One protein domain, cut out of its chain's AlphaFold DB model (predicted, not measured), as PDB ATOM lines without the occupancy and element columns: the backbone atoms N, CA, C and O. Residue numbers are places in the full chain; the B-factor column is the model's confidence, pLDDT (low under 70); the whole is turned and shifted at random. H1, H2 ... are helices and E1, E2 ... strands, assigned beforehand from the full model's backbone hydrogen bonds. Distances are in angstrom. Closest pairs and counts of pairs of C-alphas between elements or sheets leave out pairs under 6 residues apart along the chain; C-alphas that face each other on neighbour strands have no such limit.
ATOM      1  N   ALA A  76     145.863 120.727 239.085       94.56
ATOM      2  CA  ALA A  76     147.121 120.339 238.471       94.56
ATOM      3  C   ALA A  76     148.144 121.487 238.503       94.56
ATOM      4  O   ALA A  76     147.802 122.655 238.328       94.56
ATOM      5  N   SER A  77     149.415 121.153 238.737       93.31
ATOM      6  CA  SER A  77     150.496 122.138 238.715       93.31
ATOM      7  C   SER A  77     150.912 122.468 237.286       93.31
ATOM      8  O   SER A  77     150.867 121.600 236.406       93.31
ATOM      9  N   LEU A  78     151.394 123.693 237.086       92.94
ATOM     10  CA  LEU A  78     152.056 124.110 235.856       92.94
ATOM     11  C   LEU A  78     153.449 123.489 235.732       92.94
ATOM     12  O   LEU A  78     154.200 123.416 236.708       92.94
ATOM     13  N   ASP A  79     153.800 123.065 234.522       90.50
ATOM     14  CA  ASP A  79     155.149 122.615 234.214       90.50
ATOM     15  C   ASP A  79     156.149 123.787 234.259       90.50
ATOM     16  O   ASP A  79     155.898 124.909 233.819       90.50
ATOM     17  N   SER A  80     157.317 123.525 234.844       81.81
ATOM     18  CA  SER A  80     158.332 124.561 235.094       81.81
ATOM     19  C   SER A  80     159.099 125.000 233.844       81.81
ATOM     20  O   SER A  80     159.786 126.020 233.881       81.81
ATOM     21  N   LYS A  81     159.025 124.237 232.748       86.62
ATOM     22  CA  LYS A  81     159.743 124.511 231.493       86.62
ATOM     23  C   LYS A  81     158.797 124.920 230.373       86.62
ATOM     24  O   LYS A  81     159.193 125.635 229.458       86.62
ATOM     25  N   THR A  82     157.560 124.453 230.437       88.50
ATOM     26  CA  THR A  82     156.525 124.646 229.432       88.50
ATOM     27  C   THR A  82     155.284 125.206 230.109       88.50
ATOM     28  O   THR A  82     154.906 124.750 231.181       88.50
ATOM     29  N   CYS A  83     154.611 126.185 229.504       91.56
ATOM     30  CA  CYS A  83     153.326 126.666 230.021       91.56
ATOM     31  C   CYS A  83     152.214 125.650 229.699       91.56
ATOM     32  O   CYS A  83     151.364 125.876 228.834       91.56
ATOM     33  N   THR A  84     152.287 124.481 230.331       94.12
ATOM     34  CA  THR A  84     151.345 123.372 230.179       94.12
ATOM     35  C   THR A  84     150.959 122.834 231.551       94.12
ATOM     36  O   THR A  84     151.761 122.836 232.485       94.12
ATOM     37  N   SER A  85     149.701 122.419 231.695       95.00
ATOM     38  CA  SER A  85     149.230 121.807 232.937       95.00
ATOM     39  C   SER A  85     149.678 120.348 233.014       95.00
ATOM     40  O   SER A  85     149.681 119.634 232.010       95.00
ATOM     41  N   SER A  86     150.010 119.867 234.211       94.62
ATOM     42  CA  SER A  86     150.387 118.460 234.430       94.62
ATOM     43  C   SER A  86     149.278 117.460 234.066       94.62
ATOM     44  O   SER A  86     149.575 116.322 233.705       94.62
ATOM     45  N   ASP A  87     148.013 117.886 234.066       94.94
ATOM     46  CA  ASP A  87     146.855 117.096 233.627       94.94
ATOM     47  C   ASP A  87     146.443 117.348 232.163       94.94
ATOM     48  O   ASP A  87     145.374 116.910 231.728       94.94
ATOM     49  N   PHE A  88     147.296 117.999 231.362       94.81
ATOM     50  CA  PHE A  88     147.023 118.286 229.950       94.81
ATOM     51  C   PHE A  88     146.686 117.022 229.144       94.81
ATOM     52  O   PHE A  88     145.785 117.036 228.306       94.81
ATOM     53  N   ARG A  89     147.351 115.894 229.437       93.38
ATOM     54  CA  ARG A  89     147.068 114.598 228.787       93.38
ATOM     55  C   ARG A  89     145.684 114.041 229.137       93.38
ATOM     56  O   ARG A  89     145.088 113.364 228.305       93.38
ATOM     57  N   SER A  90     145.168 114.352 230.324       94.94
ATOM     58  CA  SER A  90     143.812 113.990 230.768       94.94
ATOM     59  C   SER A  90     142.752 115.004 230.318       94.94
ATOM     60  O   SER A  90     141.555 114.778 230.502       94.94
ATOM     61  N   GLN A  91     143.183 116.081 229.651       94.19
ATOM     62  CA  GLN A  91     142.366 117.199 229.181       94.19
ATOM     63  C   GLN A  91     141.717 118.011 230.316       94.19
ATOM     64  O   GLN A  91     140.608 118.532 230.160       94.19
ATOM     65  N   GLY A  92     142.411 118.135 231.449       93.50
ATOM     66  CA  GLY A  92     141.946 118.893 232.611       93.50
ATOM     67  C   GLY A  92     140.973 118.127 233.507       93.50
ATOM     68  O   GLY A  92     140.865 116.900 233.439       93.50
ATOM     69  N   ILE A  93     140.240 118.864 234.345       94.88
ATOM     70  CA  ILE A  93     139.247 118.299 235.267       94.88
ATOM     71  C   ILE A  93     137.973 117.972 234.497       94.88
ATOM     72  O   ILE A  93     137.354 118.844 233.886       94.88
ATOM     73  N   GLN A  94     137.531 116.722 234.590       94.00
ATOM     74  CA  GLN A  94     136.290 116.250 233.989       94.00
ATOM     75  C   GLN A  94     135.506 115.387 234.975       94.00
ATOM     76  O   GLN A  94     135.917 114.281 235.335       94.00
ATOM     77  N   LEU A  95     134.362 115.895 235.423       93.56
ATOM     78  CA  LEU A  95     133.458 115.166 236.304       93.56
ATOM     79  C   LEU A  95     132.564 114.225 235.486       93.56
ATOM     80  O   LEU A  95     132.195 114.526 234.348       93.56
ATOM     81  N   SER A  96     132.228 113.074 236.070       91.06
ATOM     82  CA  SER A  96     131.316 112.099 235.468       91.06
ATOM     83  C   SER A  96     129.872 112.577 235.558       91.06
ATOM     84  O   SER A  96     129.408 112.931 236.638       91.06
ATOM     85  N   ASP A  97     129.135 112.495 234.450       89.00
ATOM     86  CA  ASP A  97     127.717 112.873 234.404       89.00
ATOM     87  C   ASP A  97     126.813 111.959 235.252       89.00
ATOM     88  O   ASP A  97     125.687 112.331 235.578       89.00
ATOM     89  N   ASN A  98     127.317 110.784 235.646       90.56
ATOM     90  CA  ASN A  98     126.595 109.809 236.468       90.56
ATOM     91  C   ASN A  98     126.809 110.009 237.976       90.56
ATOM     92  O   ASN A  98     126.127 109.375 238.789       90.56
ATOM     93  N   LEU A  99     127.777 110.846 238.359       92.62
ATOM     94  CA  LEU A  99     128.133 111.082 239.751       92.62
ATOM     95  C   LEU A  99     127.555 112.421 240.240       92.62
ATOM     96  O   LEU A  99     127.383 113.353 239.457       92.62
ATOM     97  N   PRO A 100     127.240 112.536 241.537       94.12
ATOM     98  CA  PRO A 100     126.534 113.674 242.117       94.12
ATOM     99  C   PRO A 100     127.466 114.855 242.435       94.12
ATOM    100  O   PRO A 100     127.260 115.520 243.444       94.12
ATOM    101  N   PHE A 101     128.485 115.108 241.610       94.44
ATOM    102  CA  PHE A 101     129.472 116.172 241.818       94.44
ATOM    103  C   PHE A 101     129.371 117.241 240.734       94.44
ATOM    104  O   PHE A 101     129.290 116.917 239.548       94.44
ATOM    105  N   ASN A 102     129.463 118.504 241.139       93.69
ATOM    106  CA  ASN A 102     129.568 119.654 240.249       93.69
ATOM    107  C   ASN A 102     130.704 120.572 240.713       93.69
ATOM    108  O   ASN A 102     131.066 120.606 241.882       93.69
ATOM    109  N   ILE A 103     131.264 121.342 239.791       93.88
ATOM    110  CA  ILE A 103     132.172 122.443 240.105       93.88
ATOM    111  C   ILE A 103     131.303 123.626 240.538       93.88
ATOM    112  O   ILE A 103     130.427 124.048 239.779       93.88
ATOM    113  N   SER A 104     131.532 124.145 241.746       92.44
ATOM    114  CA  SER A 104     130.711 125.223 242.312       92.44
ATOM    115  C   SER A 104     130.877 126.531 241.534       92.44
ATOM    116  O   SER A 104     131.821 126.687 240.757       92.44
ATOM    117  N   GLY A 105     130.002 127.515 241.762       90.75
ATOM    118  CA  GLY A 105     130.095 128.852 241.153       90.75
ATOM    119  C   GLY A 105     131.206 129.759 241.707       90.75
ATOM    120  O   GLY A 105     131.428 130.860 241.209       90.75
ATOM    121  N   SER A 106     131.908 129.311 242.746       91.38
ATOM    122  CA  SER A 106     132.844 130.130 243.521       91.38
ATOM    123  C   SER A 106     134.253 130.196 242.923       91.38
ATOM    124  O   SER A 106     135.116 130.899 243.451       91.38
ATOM    125  N   ASN A 107     134.532 129.455 241.848       94.50
ATOM    126  CA  ASN A 107     135.880 129.331 241.301       94.50
ATOM    127  C   ASN A 107     136.144 130.387 240.228       94.50
ATOM    128  O   ASN A 107     135.361 130.571 239.297       94.50
ATOM    129  N   THR A 108     137.294 131.047 240.329       93.94
ATOM    130  CA  THR A 108     137.851 131.869 239.250       93.94
ATOM    131  C   THR A 108     138.938 131.076 238.543       93.94
ATOM    132  O   THR A 108     139.924 130.687 239.171       93.94
ATOM    133  N   ILE A 109     138.751 130.837 237.246       94.12
ATOM    134  CA  ILE A 109     139.656 130.051 236.408       94.12
ATOM    135  C   ILE A 109     140.436 130.988 235.494       94.12
ATOM    136  O   ILE A 109     139.846 131.780 234.765       94.12
ATOM    137  N   LEU A 110     141.758 130.853 235.503       94.50
ATOM    138  CA  LEU A 110     142.670 131.488 234.557       94.50
ATOM    139  C   LEU A 110     143.110 130.435 233.541       94.50
ATOM    140  O   LEU A 110     143.666 129.412 233.929       94.50
ATOM    141  N   LEU A 111     142.863 130.659 232.257       93.88
ATOM    142  CA  LEU A 111     143.261 129.776 231.165       93.88
ATOM    143  C   LEU A 111     144.524 130.307 230.500       93.88
ATOM    144  O   LEU A 111     144.506 131.379 229.910       93.88
ATOM    145  N   LEU A 112     145.605 129.543 230.567       94.00
ATOM    146  CA  LEU A 112     146.950 129.969 230.205       94.00
ATOM    147  C   LEU A 112     147.390 129.311 228.894       94.00
ATOM    148  O   LEU A 112     147.024 128.168 228.606       94.00
ATOM    149  N   ASN A 113     148.230 130.020 228.135       93.19
ATOM    150  CA  ASN A 113     148.754 129.556 226.850       93.19
ATOM    151  C   ASN A 113     147.635 129.151 225.881       93.19
ATOM    152  O   ASN A 113     147.496 127.982 225.513       93.19
ATOM    153  N   CYS A 114     146.796 130.135 225.554       91.81
ATOM    154  CA  CYS A 114     145.632 129.975 224.697       91.81
ATOM    155  C   CYS A 114     145.927 130.329 223.235       91.81
ATOM    156  O   CYS A 114     146.783 131.164 222.943       91.81
ATOM    157  N   THR A 115     145.173 129.720 222.324       89.12
ATOM    158  CA  THR A 115     145.135 130.069 220.898       89.12
ATOM    159  C   THR A 115     143.989 131.041 220.598       89.12
ATOM    160  O   THR A 115     143.008 131.119 221.344       89.12
ATOM    161  N   ASP A 116     144.053 131.718 219.447       86.38
ATOM    162  CA  ASP A 116     143.012 132.653 218.988       86.38
ATOM    163  C   ASP A 116     141.628 132.000 218.811       86.38
ATOM    164  O   ASP A 116     140.611 132.692 218.782       86.38
ATOM    165  N   ALA A 117     141.552 130.663 218.781       81.56
ATOM    166  CA  ALA A 117     140.288 129.926 218.771       81.56
ATOM    167  C   ALA A 117     139.389 130.263 219.980       81.56
ATOM    168  O   ALA A 117     138.169 130.112 219.892       81.56
ATOM    169  N   MET A 118     139.965 130.750 221.087       78.81
ATOM    170  CA  MET A 118     139.227 131.220 222.271       78.81
ATOM    171  C   MET A 118     138.427 132.494 222.044       78.81
ATOM    172  O   MET A 118     137.378 132.659 222.661       78.81
ATOM    173  N   LEU A 119     138.841 133.348 221.110       72.81
ATOM    174  CA  LEU A 119     138.163 134.617 220.835       72.81
ATOM    175  C   LEU A 119     136.804 134.432 220.142       72.81
ATOM    176  O   LEU A 119     135.976 135.340 220.148       72.81
ATOM    177  N   HIS A 120     136.562 133.260 219.548       69.25
ATOM    178  CA  HIS A 120     135.332 132.950 218.812       69.25
ATOM    179  C   HIS A 120     134.236 132.304 219.672       69.25
ATOM    180  O   HIS A 120     133.122 132.094 219.190       69.25
ATOM    181  N   LEU A 121     134.521 131.986 220.937       67.56
ATOM    182  CA  LEU A 121     133.528 131.469 221.875       67.56
ATOM    183  C   LEU A 121     132.751 132.646 222.493       67.56
ATOM    184  O   LEU A 121     133.350 133.572 223.034       67.56
ATOM    185  N   GLN A 122     131.414 132.630 222.409       57.56
ATOM    186  CA  GLN A 122     130.566 133.674 223.012       57.56
ATOM    187  C   GLN A 122     130.845 133.825 224.529       57.56
ATOM    188  O   GLN A 122     131.068 132.809 225.195       57.56
ATOM    189  N   PRO A 123     130.809 135.052 225.097       58.47
ATOM    190  CA  PRO A 123     131.262 135.306 226.466       58.47
ATOM    191  C   PRO A 123     130.442 134.530 227.503       58.47
ATOM    192  O   PRO A 123     129.210 134.596 227.508       58.47
ATOM    193  N   PRO A 124     131.139 133.808 228.397       74.25
ATOM    194  CA  PRO A 124     131.328 134.336 229.754       74.25
ATOM    195  C   PRO A 124     132.807 134.512 230.167       74.25
ATOM    196  O   PRO A 124     133.093 134.614 231.360       74.25
ATOM    197  N   MET A 125     133.745 134.524 229.210       84.56
ATOM    198  CA  MET A 125     135.189 134.667 229.464       84.56
ATOM    199  C   MET A 125     135.727 136.061 229.101       84.56
ATOM    200  O   MET A 125     135.302 136.657 228.113       84.56
ATOM    201  N   ASP A 126     136.680 136.558 229.886       88.56
ATOM    202  CA  ASP A 126     137.405 137.811 229.672       88.56
ATOM    203  C   ASP A 126     138.860 137.516 229.277       88.56
ATOM    204  O   ASP A 126     139.688 137.124 230.105       88.56
ATOM    205  N   CYS A 127     139.159 137.691 227.991       89.69
ATOM    206  CA  CYS A 127     140.502 137.566 227.420       89.69
ATOM    207  C   CYS A 127     141.136 138.933 227.110       89.69
ATOM    208  O   CYS A 127     142.026 139.030 226.266       89.69
ATOM    209  N   SER A 128     140.628 140.015 227.708       88.06
ATOM    210  CA  SER A 128     141.157 141.356 227.474       88.06
ATOM    211  C   SER A 128     142.589 141.488 227.997       88.06
ATOM    212  O   SER A 128     142.971 140.867 228.988       88.06
ATOM    213  N   ALA A 129     143.374 142.378 227.386       85.81
ATOM    214  CA  ALA A 129     144.737 142.673 227.837       85.81
ATOM    215  C   ALA A 129     144.800 143.229 229.279       85.81
ATOM    216  O   ALA A 129     145.859 143.224 229.898       85.81
ATOM    217  N   THR A 130     143.671 143.704 229.816       86.94
ATOM    218  CA  THR A 130     143.511 144.199 231.193       86.94
ATOM    219  C   THR A 130     143.046 143.126 232.181       86.94
ATOM    220  O   THR A 130     142.806 143.429 233.346       86.94
ATOM    221  N   SER A 131     142.877 141.883 231.727       89.31
ATOM    222  CA  SER A 131     142.448 140.765 232.561       89.31
ATOM    223  C   SER A 131     143.483 140.431 233.636       89.31
ATOM    224  O   SER A 131     144.689 140.391 233.377       89.31
ATOM    225  N   ILE A 132     142.993 140.063 234.823       91.25
ATOM    226  CA  ILE A 132     143.796 139.611 235.975       91.25
ATOM    227  C   ILE A 132     144.723 138.436 235.657       91.25
ATOM    228  O   ILE A 132     145.661 138.152 236.401       91.25
ATOM    229  N   CYS A 133     144.462 137.713 234.567       93.12
ATOM    230  CA  CYS A 133     145.349 136.643 234.174       93.12
ATOM    231  C   CYS A 133     146.747 137.151 233.801       93.12
ATOM    232  O   CYS A 133     147.745 136.510 234.137       93.12
ATOM    233  N   HIS A 134     146.845 138.300 233.136       91.56
ATOM    234  CA  HIS A 134     148.147 138.848 232.771       91.56
ATOM    235  C   HIS A 134     148.957 139.232 234.018       91.56
ATOM    236  O   HIS A 134     150.167 138.994 234.055       91.56
ATOM    237  N   ASP A 135     148.287 139.700 235.077       91.12
ATOM    238  CA  ASP A 135     148.908 139.929 236.385       91.12
ATOM    239  C   ASP A 135     149.421 138.617 236.999       91.12
ATOM    240  O   ASP A 135     150.555 138.556 237.479       91.12
ATOM    241  N   TYR A 136     148.635 137.534 236.920       92.69
ATOM    242  CA  TYR A 136     149.062 136.212 237.393       92.69
ATOM    243  C   TYR A 136     150.291 135.694 236.642       92.69
ATOM    244  O   TYR A 136     151.245 135.225 237.264       92.69
ATOM    245  N   ILE A 137     150.291 135.798 235.310       92.44
ATOM    246  CA  ILE A 137     151.413 135.380 234.463       92.44
ATOM    247  C   ILE A 137     152.689 136.120 234.871       92.44
ATOM    248  O   ILE A 137     153.734 135.496 235.059       92.44
ATOM    249  N   LYS A 138     152.596 137.437 235.069       90.19
ATOM    250  CA  LYS A 138     153.730 138.276 235.460       90.19
ATOM    251  C   LYS A 138     154.274 137.933 236.847       90.19
ATOM    252  O   LYS A 138     155.490 137.917 237.033       90.19
ATOM    253  N   ASP A 139     153.391 137.682 237.809       89.75
ATOM    254  CA  ASP A 139     153.778 137.487 239.205       89.75
ATOM    255  C   ASP A 139     154.179 136.044 239.532       89.75
ATOM    256  O   ASP A 139     155.067 135.832 240.356       89.75
ATOM    257  N   SER A 140     153.510 135.059 238.923       90.12
ATOM    258  CA  SER A 140     153.536 133.658 239.373       90.12
ATOM    259  C   SER A 140     153.787 132.626 238.268       90.12
ATOM    260  O   SER A 140     154.143 131.495 238.592       90.12
ATOM    261  N   ALA A 141     153.634 132.973 236.985       89.56
ATOM    262  CA  ALA A 141     153.819 132.031 235.873       89.56
ATOM    263  C   ALA A 141     154.659 132.626 234.721       89.56
ATOM    264  O   ALA A 141     154.172 132.754 233.594       89.56
ATOM    265  N   PRO A 142     155.946 132.956 234.960       87.94
ATOM    266  CA  PRO A 142     156.799 133.622 233.972       87.94
ATOM    267  C   PRO A 142     157.026 132.791 232.697       87.94
ATOM    268  O   PRO A 142     157.268 133.346 231.628       87.94
ATOM    269  N   THR A 143     156.896 131.464 232.777       90.38
ATOM    270  CA  THR A 143     156.969 130.546 231.626       90.38
ATOM    271  C   THR A 143     155.835 130.744 230.620       90.38
ATOM    272  O   THR A 143     155.955 130.322 229.472       90.38
ATOM    273  N   CYS A 144     154.742 131.393 231.027       90.31
ATOM    274  CA  CYS A 144     153.575 131.669 230.198       90.31
ATOM    275  C   CYS A 144     153.617 133.047 229.523       90.31
ATOM    276  O   CYS A 144     152.727 133.353 228.737       90.31
ATOM    277  N   VAL A 145     154.636 133.875 229.791       88.19
ATOM    278  CA  VAL A 145     154.743 135.252 229.264       88.19
ATOM    279  C   VAL A 145     154.834 135.287 227.739       88.19
ATOM    280  O   VAL A 145     154.352 136.226 227.114       88.19
ATOM    281  N   SER A 146     155.442 134.269 227.126       82.94
ATOM    282  CA  SER A 146     155.577 134.182 225.670       82.94
ATOM    283  C   SER A 146     154.278 133.807 224.957       82.94
ATOM    284  O   SER A 146     154.237 133.848 223.729       82.94
ATOM    285  N   ALA A 147     153.239 133.395 225.691       78.50
ATOM    286  CA  ALA A 147     151.951 133.090 225.096       78.50
ATOM    287  C   ALA A 147     151.129 134.381 224.925       78.50
ATOM    288  O   ALA A 147     150.958 135.125 225.892       78.50
ATOM    289  N   PRO A 148     150.599 134.651 223.722       70.44
ATOM    290  CA  PRO A 148     149.974 135.935 223.414       70.44
ATOM    291  C   PRO A 148     148.602 136.119 224.071       70.44
ATOM    292  O   PRO A 148     148.181 137.256 224.272       70.44
ATOM    293  N   LEU A 149     147.910 135.027 224.414       89.81
ATOM    294  CA  LEU A 149     146.532 135.069 224.890       89.81
ATOM    295  C   LEU A 149     146.364 134.341 226.227       89.81
ATOM    296  O   LEU A 149     146.795 133.196 226.401       89.81
ATOM    297  N   CYS A 150     145.670 135.013 227.142       92.81
ATOM    298  CA  CYS A 150     145.119 134.422 228.349       92.81
ATOM    299  C   CYS A 150     143.659 134.845 228.529       92.81
ATOM    300  O   CYS A 150     143.291 135.956 228.160       92.81
ATOM    301  N   CYS A 151     142.847 133.982 229.139       92.06
ATOM    302  CA  CYS A 151     141.455 134.266 229.461       92.06
ATOM    303  C   CYS A 151     141.150 133.990 230.937       92.06
ATOM    304  O   CYS A 151     141.725 133.088 231.541       92.06
ATOM    305  N   THR A 152     140.204 134.726 231.514       92.62
ATOM    306  CA  THR A 152     139.636 134.451 232.842       92.62
ATOM    307  C   THR A 152     138.139 134.200 232.743       92.62
ATOM    308  O   THR A 152     137.452 134.831 231.942       92.62
ATOM    309  N   PHE A 153     137.605 133.286 233.547       89.75
ATOM    310  CA  PHE A 153     136.161 133.111 233.688       89.75
ATOM    311  C   PHE A 153     135.801 132.613 235.088       89.75
ATOM    312  O   PHE A 153     136.620 132.014 235.788       89.75
ATOM    313  N   LYS A 154     134.551 132.840 235.498       89.69
ATOM    314  CA  LYS A 154     133.999 132.265 236.730       89.69
ATOM    315  C   LYS A 154     133.196 131.008 236.430       89.69
ATOM    316  O   LYS A 154     132.467 130.939 235.438       89.69
ATOM    317  N   THR A 155     133.338 130.004 237.281       87.44
ATOM    318  CA  THR A 155     132.499 128.807 237.221       87.44
ATOM    319  C   THR A 155     131.066 129.132 237.651       87.44
ATOM    320  O   THR A 155     130.803 130.189 238.219       87.44
ATOM    321  N   GLY A 156     130.106 128.257 237.336       69.44
ATOM    322  CA  GLY A 156     128.680 128.478 237.641       69.44
ATOM    323  C   GLY A 156     127.830 128.992 236.470       69.44
ATOM    324  O   GLY A 156     126.627 129.176 236.623       69.44
ATOM    325  N   GLY A 157     128.421 129.174 235.283       62.41
ATOM    326  CA  GLY A 157     127.686 129.299 234.017       62.41
ATOM    327  C   GLY A 157     127.426 127.934 233.358       62.41
ATOM    328  O   GLY A 157     128.074 126.946 233.698       62.41
ATOM    329  N   PHE A 158     126.526 127.872 232.364       55.91
ATOM    330  CA  PHE A 158     126.094 126.630 231.685       55.91
ATOM    331  C   PHE A 158     127.244 125.730 231.178       55.91
ATOM    332  O   PHE A 158     127.081 124.517 231.079       55.91
ATOM    333  N   GLN A 159     128.415 126.297 230.868       57.97
ATOM    334  CA  GLN A 159     129.517 125.583 230.211       57.97
ATOM    335  C   GLN A 159     130.590 125.007 231.157       57.97
ATOM    336  O   GLN A 159     131.409 124.207 230.706       57.97
ATOM    337  N   SER A 160     130.603 125.370 232.446       64.12
ATOM    338  CA  SER A 160     131.709 125.054 233.376       64.12
ATOM    339  C   SER A 160     131.292 124.300 234.643       64.12
ATOM    340  O   SER A 160     132.112 124.087 235.530       64.12
ATOM    341  N   THR A 161     130.043 123.836 234.723       74.56
ATOM    342  CA  THR A 161     129.507 123.129 235.903       74.56
ATOM    343  C   THR A 161     130.157 121.771 236.165       74.56
ATOM    344  O   THR A 161     130.067 121.260 237.275       74.56
ATOM    345  N   ARG A 162     130.812 121.155 235.170       84.31
ATOM    346  CA  ARG A 162     131.401 119.805 235.310       84.31
ATOM    347  C   ARG A 162     132.788 119.618 234.715       84.31
ATOM    348  O   ARG A 162     133.368 118.546 234.876       84.31
ATOM    349  N   LYS A 163     133.309 120.591 233.967       90.31
ATOM    350  CA  LYS A 163     134.566 120.424 233.229       90.31
ATOM    351  C   LYS A 163     135.374 121.716 233.251       90.31
ATOM    352  O   LYS A 163     134.834 122.779 232.963       90.31
ATOM    353  N   ILE A 164     136.669 121.593 233.519       92.06
ATOM    354  CA  ILE A 164     137.681 122.617 233.254       92.06
ATOM    355  C   ILE A 164     138.626 121.994 232.237       92.06
ATOM    356  O   ILE A 164     139.383 121.084 232.565       92.06
ATOM    357  N   LYS A 165     138.510 122.421 230.980       89.69
ATOM    358  CA  LYS A 165     139.179 121.763 229.858       89.69
ATOM    359  C   LYS A 165     140.489 122.452 229.513       89.69
ATOM    360  O   LYS A 165     140.520 123.666 229.337       89.69
ATOM    361  N   VAL A 166     141.519 121.643 229.296       91.69
ATOM    362  CA  VAL A 166     142.752 122.047 228.613       91.69
ATOM    363  C   VAL A 166     143.003 121.117 227.436       91.69
ATOM    364  O   VAL A 166     142.815 119.909 227.544       91.69
ATOM    365  N   HIS A 167     143.391 121.669 226.291       89.12
ATOM    366  CA  HIS A 167     143.835 120.889 225.136       89.12
ATOM    367  C   HIS A 167     144.577 121.780 224.138       89.12
ATOM    368  O   HIS A 167     144.392 122.992 224.111       89.12
ATOM    369  N   GLY A 168     145.381 121.169 223.264       81.12
ATOM    370  CA  GLY A 168     146.277 121.902 222.358       81.12
ATOM    371  C   GLY A 168     145.594 122.773 221.298       81.12
ATOM    372  O   GLY A 168     146.265 123.554 220.641       81.12
ATOM    373  N   GLY A 169     144.276 122.647 221.122       82.50
ATOM    374  CA  GLY A 169     143.510 123.511 220.224       82.50
ATOM    375  C   GLY A 169     142.978 124.772 220.902       82.50
ATOM    376  O   GLY A 169     142.614 125.703 220.194       82.50
ATOM    377  N   TRP A 170     142.899 124.791 222.237       86.31
ATOM    378  CA  TRP A 170     142.335 125.882 223.036       86.31
ATOM    379  C   TRP A 170     143.426 126.450 223.943       86.31
ATOM    380  O   TRP A 170     144.291 127.170 223.460       86.31
ATOM    381  N   CYS A 171     143.422 126.099 225.230       91.88
ATOM    382  CA  CYS A 171     144.429 126.519 226.198       91.88
ATOM    383  C   CYS A 171     145.180 125.308 226.746       91.88
ATOM    384  O   CYS A 171     144.582 124.259 227.018       91.88
ATOM    385  N   ALA A 172     146.496 125.448 226.901       94.12
ATOM    386  CA  ALA A 172     147.368 124.349 227.307       94.12
ATOM    387  C   ALA A 172     147.522 124.199 228.828       94.12
ATOM    388  O   ALA A 172     147.952 123.147 229.310       94.12
ATOM    389  N   ALA A 173     147.167 125.227 229.594       95.19
ATOM    390  CA  ALA A 173     147.201 125.194 231.045       95.19
ATOM    391  C   ALA A 173     146.030 125.966 231.650       95.19
ATOM    392  O   ALA A 173     145.367 126.758 230.980       95.19
ATOM    393  N   TYR A 174     145.781 125.735 232.933       95.00
ATOM    394  CA  TYR A 174     144.844 126.531 233.706       95.00
ATOM    395  C   TYR A 174     145.341 126.689 235.140       95.00
ATOM    396  O   TYR A 174     146.164 125.907 235.609       95.00
ATOM    397  N   GLN A 175     144.805 127.689 235.828       95.62
ATOM    398  CA  GLN A 175     144.927 127.861 237.265       95.62
ATOM    399  C   GLN A 175     143.556 128.195 237.851       95.62
ATOM    400  O   GLN A 175     142.743 128.838 237.192       95.62
ATOM    401  N   SER A 176     143.284 127.755 239.079       95.56
ATOM    402  CA  SER A 176     142.000 127.990 239.746       95.56
ATOM    403  C   SER A 176     142.180 128.543 241.152       95.56
ATOM    404  O   SER A 176     143.032 128.069 241.910       95.56
ATOM    405  N   PHE A 177     141.327 129.504 241.502       95.69
ATOM    406  CA  PHE A 177     141.265 130.118 242.820       95.69
ATOM    407  C   PHE A 177     139.819 130.170 243.316       95.69
ATOM    408  O   PHE A 177     138.940 130.727 242.652       95.69
ATOM    409  N   VAL A 178     139.585 129.611 244.500       94.75
ATOM    410  CA  VAL A 178     138.276 129.627 245.163       94.75
ATOM    411  C   VAL A 178     138.045 131.004 245.787       94.75
ATOM    412  O   VAL A 178     138.915 131.507 246.496       94.75
ATOM    413  N   ASN A 179     136.881 131.612 245.541       92.25
ATOM    414  CA  ASN A 179     136.463 132.895 246.120       92.25
ATOM    415  C   ASN A 179     137.481 134.040 245.929       92.25
ATOM    416  O   ASN A 179     137.672 134.869 246.820       92.25
ATOM    417  N   LEU A 180     138.143 134.097 244.765       92.44
ATOM    418  CA  LEU A 180     139.131 135.135 244.461       92.44
ATOM    419  C   LEU A 180     138.496 136.538 244.454       92.44
ATOM    420  O   LEU A 180     137.695 136.875 243.578       92.44
ATOM    421  N   ASP A 181     138.915 137.373 245.404       87.81
ATOM    422  CA  ASP A 181     138.574 138.794 245.469       87.81
ATOM    423  C   ASP A 181     139.732 139.635 244.919       87.81
ATOM    424  O   ASP A 181     140.699 139.948 245.616       87.81
ATOM    425  N   VAL A 182     139.612 140.014 243.647       85.88
ATOM    426  CA  VAL A 182     140.622 140.791 242.911       85.88
ATOM    427  C   VAL A 182     140.948 142.116 243.607       85.88
ATOM    428  O   VAL A 182     142.086 142.570 243.557       85.88
ATOM    429  N   LYS A 183     139.984 142.733 244.308       85.12
ATOM    430  CA  LYS A 183     140.187 144.036 244.965       85.12
ATOM    431  C   LYS A 183     141.080 143.943 246.200       85.12
ATOM    432  O   LYS A 183     141.661 144.944 246.606       85.12
ATOM    433  N   LYS A 184     141.166 142.758 246.811       84.31
ATOM    434  CA  LYS A 184     141.973 142.496 248.011       84.31
ATOM    435  C   LYS A 184     143.330 141.875 247.690       84.31
ATOM    436  O   LYS A 184     144.106 141.608 248.608       84.31
ATOM    437  N   LEU A 185     143.616 141.623 246.415       83.62
ATOM    438  CA  LEU A 185     144.844 140.970 246.000       83.62
ATOM    439  C   LEU A 185     146.028 141.936 246.141       83.62
ATOM    440  O   LEU A 185     146.066 142.994 245.515       83.62
ATOM    441  N   ALA A 186     147.005 141.570 246.968       78.75
ATOM    442  CA  ALA A 186     148.263 142.302 247.046       78.75
ATOM    443  C   ALA A 186     149.206 141.853 245.910       78.75
ATOM    444  O   ALA A 186     149.219 140.665 245.571       78.75
ATOM    445  N   PRO A 187     150.046 142.750 245.359       75.81
ATOM    446  CA  PRO A 187     151.005 142.386 244.316       75.81
ATOM    447  C   PRO A 187     151.886 141.206 244.744       75.81
ATOM    448  O   PRO A 187     152.382 141.185 245.876       75.81
ATOM    449  N   LYS A 188     152.100 140.232 243.848       78.94
ATOM    450  CA  LYS A 188     152.900 139.013 244.084       78.94
ATOM    451  C   LYS A 188     152.418 138.100 245.218       78.94
ATOM    452  O   LYS A 188     153.145 137.193 245.618       78.94
ATOM    453  N   LYS A 189     151.211 138.308 245.751       87.06
ATOM    454  CA  LYS A 189     150.622 137.459 246.797       87.06
ATOM    455  C   LYS A 189     149.308 136.872 246.307       87.06
ATOM    456  O   LYS A 189     148.233 137.379 246.614       87.06
ATOM    457  N   TRP A 190     149.422 135.787 245.550       91.00
ATOM    458  CA  TRP A 190     148.276 135.001 245.104       91.00
ATOM    459  C   TRP A 190     147.841 134.004 246.186       91.00
ATOM    460  O   TRP A 190     148.703 133.468 246.889       91.00
ATOM    461  N   PRO A 191     146.526 133.763 246.356       92.88
ATOM    462  CA  PRO A 191     146.036 132.764 247.298       92.88
ATOM    463  C   PRO A 191     146.443 131.353 246.862       92.88
ATOM    464  O   PRO A 191     146.840 131.123 245.718       92.88
TER     465      PRO A 191
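AT A GLANCE: This is residues 76 to 191 of the 314 residues of an uncharacterized protein of Hevea brasiliensis (UniProt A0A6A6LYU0). With little regular structure, this is a small antiparallel sheet, E4 - E3 - E6, with helix H2 across one face and long loops around; E1 and E5 pair as a tiny second sheet. The printed part has 116 residues, with named elements E1 E2 E3 H1 H2 E4 E5 E6, mixed class, 45 residues in them. It is compact, radius of gyration of the C-alphas 13.6 A, spanning 40 by 31 by 27 A.

HOW THE PARTS SIT: Inner strand E3, residues 107 to 114, neighbours E4, 149 to 154 (N 109 to O 153, 2.8 A), and E6, 171 to 178 (N 110 to O 175, 2.8 A). H2, residues 132 to 140, is on this sheet, height 9.5 A, running across the strands; C-alphas of Leu 110 and Cys 133 are closest to E3, 5.8 A. Its O i to N i+4 pairs are within hydrogen-bond range; H1, residues 116 to 120, has 0 of 1, and 1 of 2 O i to N i+3, and only grazes the sheet. E1, 92 to 94, and E5, 163 to 165, are antiparallel (N 93 to O 164, 3.0 A). E2, 101 to 103, pairs with no named strand.

IN THESE COORDINATES: E3 spans 19.3 A, E6 20.2 A. E1 begins at C-alpha 92 (141.946, 118.893, 232.611); E6 ends at C-alpha 178 (138.276, 129.627, 245.163).

THE WHOLE: The farthest C-alphas, Asn 98 and Pro 187, are 41.5 A apart. The printed part has no cut; H1 to H2 is a long link. Residues 120 to 123 and 156 to 160 have pLDDT under 70.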